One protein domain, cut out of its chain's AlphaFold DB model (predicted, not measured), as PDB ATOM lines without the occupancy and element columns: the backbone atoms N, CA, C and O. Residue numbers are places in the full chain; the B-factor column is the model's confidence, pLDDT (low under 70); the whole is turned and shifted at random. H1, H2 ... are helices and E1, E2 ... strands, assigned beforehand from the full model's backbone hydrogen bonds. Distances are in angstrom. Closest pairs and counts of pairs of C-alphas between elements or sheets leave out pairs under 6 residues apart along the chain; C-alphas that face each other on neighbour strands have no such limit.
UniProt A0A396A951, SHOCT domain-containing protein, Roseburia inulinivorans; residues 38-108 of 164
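What this domain is: This is residues 38 to 108 of the 164 residues of the protein "SHOCT domain-containing protein" of Roseburia inulinivorans (UniProt A0A396A951). A long two-stranded hairpin, E1 and E2, lies lengthwise beside one long helix, H1, which runs over one face of this narrow ribbon and leaves the other face bare. At one tip of the rod the backbone folds back from E2 into H1, and residues 69 to 75 stick out there. The printed part has 71 residues, with named elements in the order E1, E2, H1; the sheet E1 - E2 is antiparallel and the class is mixed, helices and strands. The whole is a loose rod, with a radius of gyration of the C-alphas of 15.4 A and spans of 49 by 22 by 19 A.

How they stand to each other: Start with E1, residues 41 to 48, and E2, residues 58 to 65, a hairpin of antiparallel strands with 156 degrees between their directions. Look across it at N 44 and O 62, 2.8 A apart, and at N 60 and O 46, 2.9 A apart, both within hydrogen-bond range. Next comes H1, residues 74 to 99, which has 5 pairs of C-alphas within 8 A of E2. The closest C-alphas of these two are those of Val 65 and Tyr 81, 5.9 A apart. E1 and H1 are near each other, with 13 pairs of C-alphas within 10 A. In H1 every O i to N i+4 pair is within hydrogen-bond range.

Where its parts are: Find C-alpha 41 at (137.640, 35.655, 139.238); from there E1 runs 20.4 A to C-alpha 48. E2 runs 22.1 A from C-alpha 58 to C-alpha 65. H1 begins at C-alpha 74, at (126.946, 34.938, 132.085), and runs 37.3 A to C-alpha 99, at (163.516, 39.172, 126.212).

The domain as a whole: The two C-alphas farthest apart, those of Pro 53 and Asp 70, are 50.2 A apart. The printed part has no cut, and both links, E1 to E2 and E2 to H1, are short. The mean pLDDT of the printed part is 83.6; look at residues 106 and 108 for values under 70.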
ATOM      1  N   ALA A  38     130.255  39.417 144.349       79.06
ATOM      2  CA  ALA A  38     131.702  39.270 144.241       79.06
ATOM      3  C   ALA A  38     132.081  38.505 142.964       79.06
ATOM      4  O   ALA A  38     131.461  37.488 142.632       79.06
ATOM      5  N   SER A  39     133.103  38.990 142.254       78.50
ATOM      6  CA  SER A  39     133.523  38.353 141.011       78.50
ATOM      7  C   SER A  39     133.989  36.910 141.263       78.50
ATOM      8  O   SER A  39     134.752  36.667 142.202       78.50
ATOM      9  N   PRO A  40     133.598  35.946 140.406       79.44
ATOM     10  CA  PRO A  40     134.146  34.591 140.438       79.44
ATOM     11  C   PRO A  40     135.668  34.549 140.251       79.44
ATOM     12  O   PRO A  40     136.326  33.642 140.757       79.44
ATOM     13  N   ALA A  41     136.218  35.512 139.509       78.88
ATOM     14  CA  ALA A  41     137.640  35.655 139.238       78.88
ATOM     15  C   ALA A  41     138.038  37.101 139.532       78.88
ATOM     16  O   ALA A  41     137.989  37.954 138.652       78.88
ATOM     17  N   ASP A  42     138.394  37.366 140.787       80.56
ATOM     18  CA  ASP A  42     138.617  38.723 141.298       80.56
ATOM     19  C   ASP A  42     139.945  39.336 140.826       80.56
ATOM     20  O   ASP A  42     140.066  40.542 140.614       80.56
ATOM     21  N   THR A  43     140.975  38.512 140.624       86.38
ATOM     22  CA  THR A  43     142.310  38.980 140.232       86.38
ATOM     23  C   THR A  43     143.011  37.964 139.337       86.38
ATOM     24  O   THR A  43     142.945  36.757 139.567       86.38
ATOM     25  N   PHE A  44     143.711  38.463 138.323       84.88
ATOM     26  CA  PHE A  44     144.666  37.700 137.531       84.88
ATOM     27  C   PHE A  44     146.082  38.016 137.996       84.88
ATOM     28  O   PHE A  44     146.474  39.179 138.054       84.88
ATOM     29  N   HIS A  45     146.860  36.972 138.262       86.00
ATOM     30  CA  HIS A  45     148.268  37.100 138.610       86.00
ATOM     31  C   HIS A  45     149.124  36.765 137.393       86.00
ATOM     32  O   HIS A  45     149.064  35.651 136.867       86.00
ATOM     33  N   VAL A  46     149.929  37.726 136.950       84.75
ATOM     34  CA  VAL A  46     150.953  37.504 135.927       84.75
ATOM     35  C   VAL A  46     152.307  37.536 136.613       84.75
ATOM     36  O   VAL A  46     152.702  38.558 137.168       84.75
ATOM     37  N   GLU A  47     153.015  36.412 136.572       85.44
ATOM     38  CA  GLU A  47     154.346  36.283 137.157       85.44
ATOM     39  C   GLU A  47     155.394  36.127 136.059       85.44
ATOM     40  O   GLU A  47     155.284  35.267 135.183       85.44
ATOM     41  N   LEU A  48     156.433  36.949 136.135       82.88
ATOM     42  CA  LEU A  48     157.601  36.881 135.280       82.88
ATOM     43  C   LEU A  48     158.802  36.443 136.113       82.88
ATOM     44  O   LEU A  48     159.238  37.144 137.024       82.88
ATOM     45  N   THR A  49     159.331  35.270 135.789       81.44
ATOM     46  CA  THR A  49     160.498  34.682 136.450       81.44
ATOM     47  C   THR A  49     161.710  34.779 135.536       81.44
ATOM     48  O   THR A  49     161.661  34.289 134.406       81.44
ATOM     49  N   PHE A  50     162.797  35.367 136.028       79.31
ATOM     50  CA  PHE A  50     164.059  35.462 135.301       79.31
ATOM     51  C   PHE A  50     165.052  34.430 135.832       79.31
ATOM     52  O   PHE A  50     165.212  34.290 137.040       79.31
ATOM     53  N   ASP A  51     165.753  33.745 134.931       78.25
ATOM     54  CA  ASP A  51     166.941  32.966 135.288       78.25
ATOM     55  C   ASP A  51     168.155  33.905 135.286       78.25
ATOM     56  O   ASP A  51     168.908  33.994 134.313       78.25
ATOM     57  N   HIS A  52     168.254  34.740 136.323       75.69
ATOM     58  CA  HIS A  52     169.307  35.742 136.422       75.69
ATOM     59  C   HIS A  52     169.756  35.966 137.878       75.69
ATOM     60  O   HIS A  52     168.905  36.109 138.752       75.69
ATOM     61  N   PRO A  53     171.071  36.100 138.164       83.56
ATOM     62  CA  PRO A  53     171.587  36.196 139.539       83.56
ATOM     63  C   PRO A  53     171.130  37.424 140.340       83.56
ATOM     64  O   PRO A  53     171.339  37.473 141.548       83.56
ATOM     65  N   TYR A  54     170.579  38.436 139.668       77.00
ATOM     66  CA  TYR A  54     170.264  39.740 140.263       77.00
ATOM     67  C   TYR A  54     168.826  40.215 140.023       77.00
ATOM     68  O   TYR A  54     168.484  41.307 140.471       77.00
ATOM     69  N   TRP A  55     168.010  39.473 139.266       77.69
ATOM     70  CA  TRP A  55     166.625  39.868 138.986       77.69
ATOM     71  C   TRP A  55     165.668  38.874 139.626       77.69
ATOM     72  O   TRP A  55     165.666  37.700 139.271       77.69
ATOM     73  N   ASP A  56     164.857  39.376 140.552       78.31
ATOM     74  CA  ASP A  56     163.811  38.603 141.207       78.31
ATOM     75  C   ASP A  56     162.589  38.415 140.302       78.31
ATOM     76  O   ASP A  56     162.458  39.015 139.229       78.31
ATOM     77  N   ASN A  57     161.662  37.574 140.758       84.25
ATOM     78  CA  ASN A  57     160.372  37.426 140.115       84.25
ATOM     79  C   ASN A  57     159.548  38.714 140.235       84.25
ATOM     80  O   ASN A  57     159.405  39.305 141.304       84.25
ATOM     81  N   ILE A  58     158.960  39.130 139.121       83.56
ATOM     82  CA  ILE A  58     158.047  40.267 139.094       83.56
ATOM     83  C   ILE A  58     156.633  39.715 139.011       83.56
ATOM     84  O   ILE A  58     156.333  38.902 138.141       83.56
ATOM     85  N   LYS A  59     155.770  40.150 139.928       86.81
ATOM     86  CA  LYS A  59     154.357  39.774 139.954       86.81
ATOM     87  C   LYS A  59     153.495  40.999 139.708       86.81
ATOM     88  O   LYS A  59     153.748  42.058 140.283       86.81
ATOM     89  N   TRP A  60     152.483  40.837 138.869       86.12
ATOM     90  CA  TRP A  60     151.478  41.854 138.603       86.12
ATOM     91  C   TRP A  60     150.090  41.309 138.868       86.12
ATOM     92  O   TRP A  60     149.724  40.247 138.360       86.12
ATOM     93  N   ASP A  61     149.317  42.107 139.593       88.69
ATOM     94  CA  ASP A  61     147.932  41.821 139.919       88.69
ATOM     95  C   ASP A  61     147.043  42.676 139.023       88.69
ATOM     96  O   ASP A  61     147.103  43.908 139.036       88.69
ATOM     97  N   TRP A  62     146.233  42.013 138.208       83.31
ATOM     98  CA  TRP A  62     145.280  42.653 137.317       83.31
ATOM     99  C   TRP A  62     143.875  42.410 137.832       83.31
ATOM    100  O   TRP A  62     143.497  41.265 138.076       83.31
ATOM    101  N   THR A  63     143.077  43.474 137.938       85.56
ATOM    102  CA  THR A  63     141.663  43.345 138.296       85.56
ATOM    103  C   THR A  63     140.970  42.391 137.334       85.56
ATOM    104  O   THR A  63     141.121  42.504 136.106       85.56
ATOM    105  N   GLY A  64     140.218  41.465 137.914       84.56
ATOM    106  CA  GLY A  64     139.402  40.497 137.215       84.56
ATOM    107  C   GLY A  64     138.315  41.108 136.338       84.56
ATOM    108  O   GLY A  64     138.178  42.327 136.206       84.56
ATOM    109  N   VAL A  65     137.537  40.235 135.711       85.81
ATOM    110  CA  VAL A  65     136.281  40.615 135.054       85.81
ATOM    111  C   VAL A  65     135.173  40.475 136.089       85.81
ATOM    112  O   VAL A  65     135.213  39.538 136.876       85.81
ATOM    113  N   SER A  66     134.213  41.394 136.134       84.56
ATOM    114  CA  SER A  66     133.046  41.327 137.023       84.56
ATOM    115  C   SER A  66     131.760  41.276 136.206       84.56
ATOM    116  O   SER A  66     131.760  41.574 135.012       84.56
ATOM    117  N   PHE A  67     130.656  40.898 136.845       84.12
ATOM    118  CA  PHE A  67     129.343  41.044 136.227       84.12
ATOM    119  C   PHE A  67     128.974  42.521 136.102       84.12
ATOM    120  O   PHE A  67     129.382  43.342 136.925       84.12
ATOM    121  N   ASP A  68     128.194  42.840 135.072       81.62
ATOM    122  CA  ASP A  68     127.510  44.124 134.998       81.62
ATOM    123  C   ASP A  68     126.436  44.182 136.098       81.62
ATOM    124  O   ASP A  68     125.624  43.263 136.236       81.62
ATOM    125  N   SER A  69     126.461  45.259 136.884       81.81
ATOM    126  CA  SER A  69     125.512  45.518 137.969       81.81
ATOM    127  C   SER A  69     124.093  45.716 137.439       81.81
ATOM    128  O   SER A  69     123.127  45.339 138.105       81.81
ATOM    129  N   ASP A  70     123.965  46.296 136.245       75.50
ATOM    130  CA  ASP A  70     122.679  46.725 135.699       75.50
ATOM    131  C   ASP A  70     122.066  45.669 134.773       75.50
ATOM    132  O   ASP A  70     120.847  45.614 134.593       75.50
ATOM    133  N   SER A  71     122.901  44.822 134.166       77.75
ATOM    134  CA  SER A  71     122.495  43.757 133.242       77.75
ATOM    135  C   SER A  71     123.406  42.527 133.360       77.75
ATOM    136  O   SER A  71     124.187  42.235 132.450       77.75
ATOM    137  N   PRO A  72     123.321  41.764 134.465       81.62
ATOM    138  CA  PRO A  72     124.186  40.613 134.677       81.62
ATOM    139  C   PRO A  72     123.919  39.528 133.629       81.62
ATOM    140  O   PRO A  72     122.839  38.939 133.570       81.62
ATOM    141  N   SER A  73     124.928  39.231 132.810       84.81
ATOM    142  CA  SER A  73     124.890  38.149 131.828       84.81
ATOM    143  C   SER A  73     126.117  37.260 131.970       84.81
ATOM    144  O   SER A  73     127.254  37.734 131.983       84.81
ATOM    145  N   VAL A  74     125.879  35.949 132.055       87.06
ATOM    146  CA  VAL A  74     126.946  34.938 132.085       87.06
ATOM    147  C   VAL A  74     127.707  34.922 130.764       87.06
ATOM    148  O   VAL A  74     128.925  34.810 130.766       87.06
ATOM    149  N   GLU A  75     127.005  35.077 129.644       90.19
ATOM    150  CA  GLU A  75     127.618  35.093 128.315       90.19
ATOM    151  C   GLU A  75     128.524  36.317 128.134       90.19
ATOM    152  O   GLU A  75     129.663  36.180 127.696       90.19
ATOM    153  N   ALA A  76     128.065  37.497 128.570       87.19
ATOM    154  CA  ALA A  76     128.876  38.714 128.529       87.19
ATOM    155  C   ALA A  76     130.114  38.604 129.432       87.19
ATOM    156  O   ALA A  76     131.214  38.967 129.023       87.19
ATOM    157  N   PHE A  77     129.950  38.052 130.639       87.94
ATOM    158  CA  PHE A  77     131.065  37.794 131.546       87.94
ATOM    159  C   PHE A  77     132.104  36.853 130.924       87.94
ATOM    160  O   PHE A  77     133.294  37.156 130.972       87.94
ATOM    161  N   LEU A  78     131.667  35.731 130.338       90.00
ATOM    162  CA  LEU A  78     132.564  34.757 129.712       90.00
ATOM    163  C   LEU A  78     133.320  35.370 128.533       90.00
ATOM    164  O   LEU A  78     134.535  35.224 128.475       90.00
ATOM    165  N   SER A  79     132.636  36.130 127.675       90.12
ATOM    166  CA  SER A  79     133.283  36.847 126.570       90.12
ATOM    167  C   SER A  79     134.345  37.821 127.081       90.12
ATOM    168  O   SER A  79     135.484  37.784 126.633       90.12
ATOM    169  N   CYS A  80     134.018  38.654 128.074       88.44
ATOM    170  CA  CYS A  80     134.988  39.585 128.650       88.44
ATOM    171  C   CYS A  80     136.159  38.866 129.332       88.44
ATOM    172  O   CYS A  80     137.289  39.356 129.299       88.44
ATOM    173  N   TYR A  81     135.903  37.728 129.981       89.94
ATOM    174  CA  TYR A  81     136.942  36.897 130.579       89.94
ATOM    175  C   TYR A  81     137.888  36.355 129.507       89.94
ATOM    176  O   TYR A  81     139.100  36.521 129.639       89.94
ATOM    177  N   GLU A  82     137.348  35.777 128.434       90.88
ATOM    178  CA  GLU A  82     138.116  35.267 127.295       90.88
ATOM    179  C   GLU A  82     138.973  36.378 126.672       90.88
ATOM    180  O   GLU A  82     140.200  36.253 126.653       90.88
ATOM    181  N   ASP A  83     138.379  37.525 126.335       91.62
ATOM    182  CA  ASP A  83     139.089  38.685 125.776       91.62
ATOM    183  C   ASP A  83     140.240  39.160 126.681       91.62
ATOM    184  O   ASP A  83     141.348  39.489 126.227       91.62
ATOM    185  N   LYS A  84     140.003  39.194 127.998       89.19
ATOM    186  CA  LYS A  84     141.016  39.583 128.984       89.19
ATOM    187  C   LYS A  84     142.145  38.557 129.045       89.19
ATOM    188  O   LYS A  84     143.313  38.948 129.097       89.19
ATOM    189  N   THR A  85     141.821  37.265 129.014       89.00
ATOM    190  CA  THR A  85     142.831  36.200 129.000       89.00
ATOM    191  C   THR A  85     143.674  36.224 127.730       89.00
ATOM    192  O   THR A  85     144.896  36.136 127.834       89.00
ATOM    193  N   GLU A  86     143.075  36.444 126.559       91.31
ATOM    194  CA  GLU A  86     143.797  36.579 125.289       91.31
ATOM    195  C   GLU A  86     144.712  37.809 125.278       91.31
ATOM    196  O   GLU A  86     145.860  37.746 124.826       91.31
ATOM    197  N   SER A  87     144.243  38.924 125.841       90.38
ATOM    198  CA  SER A  87     145.034  40.151 125.972       90.38
ATOM    199  C   SER A  87     146.255  39.951 126.876       90.38
ATOM    200  O   SER A  87     147.371  40.334 126.512       90.38
ATOM    201  N   LEU A  88     146.074  39.318 128.043       89.62
ATOM    202  CA  LEU A  88     147.169  38.995 128.966       89.62
ATOM    203  C   LEU A  88     148.146  37.989 128.354       89.62
ATOM    204  O   LEU A  88     149.359  38.139 128.494       89.62
ATOM    205  N   HIS A  89     147.624  36.996 127.642       88.25
ATOM    206  CA  HIS A  89     148.420  36.015 126.924       88.25
ATOM    207  C   HIS A  89     149.291  36.678 125.844       88.25
ATOM    208  O   HIS A  89     150.504  36.469 125.808       88.25
ATOM    209  N   THR A  90     148.710  37.571 125.041       91.50
ATOM    210  CA  THR A  90     149.432  38.350 124.024       91.50
ATOM    211  C   THR A  90     150.515  39.231 124.648       91.50
ATOM    212  O   THR A  90     151.636  39.295 124.141       91.50
ATOM    213  N   LEU A  91     150.220  39.891 125.772       88.81
ATOM    214  CA  LEU A  91     151.207  40.673 126.519       88.81
ATOM    215  C   LEU A  91     152.371  39.797 126.993       88.81
ATOM    216  O   LEU A  91     153.528  40.176 126.810       88.81
ATOM    217  N   ALA A  92     152.078  38.625 127.559       85.81
ATOM    218  CA  ALA A  92     153.093  37.688 128.025       85.81
ATOM    219  C   ALA A  92     153.974  37.182 126.871       85.81
ATOM    220  O   ALA A  92     155.196  37.169 127.006       85.81
ATOM    221  N   LEU A  93     153.382  36.841 125.721       86.44
ATOM    222  CA  LEU A  93     154.127  36.445 124.522       86.44
ATOM    223  C   LEU A  93     155.002  37.578 123.986       86.44
ATOM    224  O   LEU A  93     156.161  37.350 123.649       86.44
ATOM    225  N   ASN A  94     154.482  38.801 123.912       89.38
ATOM    226  CA  ASN A  94     155.260  39.951 123.453       89.38
ATOM    227  C   ASN A  94     156.450  40.223 124.377       89.38
ATOM    228  O   ASN A  94     157.559  40.465 123.902       89.38
ATOM    229  N   LEU A  95     156.236  40.135 125.691       85.94
ATOM    230  CA  LEU A  95     157.296  40.290 126.679       85.94
ATOM    231  C   LEU A  95     158.343  39.182 126.528       85.94
ATOM    232  O   LEU A  95     159.539  39.466 126.474       85.94
ATOM    233  N   ALA A  96     157.905  37.931 126.397       84.06
ATOM    234  CA  ALA A  96     158.783  36.788 126.195       84.06
ATOM    235  C   ALA A  96     159.659  36.938 124.941       84.06
ATOM    236  O   ALA A  96     160.875  36.787 125.036       84.06
ATOM    237  N   HIS A  97     159.070  37.305 123.798       85.50
ATOM    238  CA  HIS A  97     159.807  37.531 122.552       85.50
ATOM    239  C   HIS A  97     160.793  38.702 122.646       85.50
ATOM    240  O   HIS A  97     161.877  38.625 122.067       85.50
ATOM    241  N   LEU A  98     160.443  39.773 123.369       85.75
ATOM    242  CA  LEU A  98     161.331  40.921 123.581       85.75
ATOM    243  C   LEU A  98     162.581  40.513 124.369       85.75
ATOM    244  O   LEU A  98     163.684  40.941 124.038       85.75
ATOM    245  N   MET A  99     162.414  39.660 125.381       81.75
ATOM    246  CA  MET A  99     163.516  39.172 126.212       81.75
ATOM    247  C   MET A  99     164.346  38.093 125.510       81.75
ATOM    248  O   MET A  99     165.575  38.104 125.587       81.75
ATOM    249  N   ASN A 100     163.693  37.146 124.837       82.25
ATOM    250  CA  ASN A 100     164.350  36.095 124.078       82.25
ATOM    251  C   ASN A 100     163.496  35.706 122.852       82.25
ATOM    252  O   ASN A 100     162.447  35.075 122.995       82.25
ATOM    253  N   PRO A 101     163.970  36.001 121.628       82.88
ATOM    254  CA  PRO A 101     163.207  35.782 120.400       82.88
ATOM    255  C   PRO A 101     162.975  34.301 120.059       82.88
ATOM    256  O   PRO A 101     162.179  34.007 119.176       82.88
ATOM    257  N   ASN A 102     163.650  33.367 120.742       79.12
ATOM    258  CA  ASN A 102     163.470  31.923 120.562       79.12
ATOM    259  C   ASN A 102     162.632  31.275 121.678       79.12
ATOM    260  O   ASN A 102     162.632  30.045 121.800       79.12
ATOM    261  N   VAL A 103     161.958  32.062 122.526       79.31
ATOM    262  CA  VAL A 103     161.097  31.511 123.579       79.31
ATOM    263  C   VAL A 103     159.945  30.730 122.959       79.31
ATOM    264  O   VAL A 103     159.175  31.249 122.158       79.31
ATOM    265  N   LYS A 104     159.825  29.466 123.366       78.44
ATOM    266  CA  LYS A 104     158.643  28.650 123.104       78.44
ATOM    267  C   LYS A 104     157.644  28.858 124.228       78.44
ATOM    268  O   LYS A 104     158.008  28.760 125.402       78.44
ATOM    269  N   GLU A 105     156.396  29.107 123.859       79.19
ATOM    270  CA  GLU A 105     155.290  29.059 124.802       79.19
ATOM    271  C   GLU A 105     155.194  27.654 125.411       79.19
ATOM    272  O   GLU A 105     155.333  26.655 124.706       79.19
ATOM    273  N   MET A 106     154.992  27.582 126.725       69.38
ATOM    274  CA  MET A 106     154.738  26.324 127.419       69.38
ATOM    275  C   MET A 106     153.432  26.449 128.182       69.38
ATOM    276  O   MET A 106     153.332  27.232 129.132       69.38
ATOM    277  N   THR A 107     152.449  25.638 127.815       72.00
ATOM    278  CA  THR A 107     151.209  25.536 128.584       72.00
ATOM    279  C   THR A 107     151.457  24.765 129.886       72.00
ATOM    280  O   THR A 107     152.383  23.955 129.988       72.00
ATOM    281  N   ALA A 108     150.637  24.975 130.922       61.81
ATOM    282  CA  ALA A 108     150.787  24.268 132.204       61.81
ATOM    283  C   ALA A 108     150.748  22.724 132.062       61.81
ATOM    284  O   ALA A 108     151.315  22.006 132.890       61.81
TER     285      ALA A 108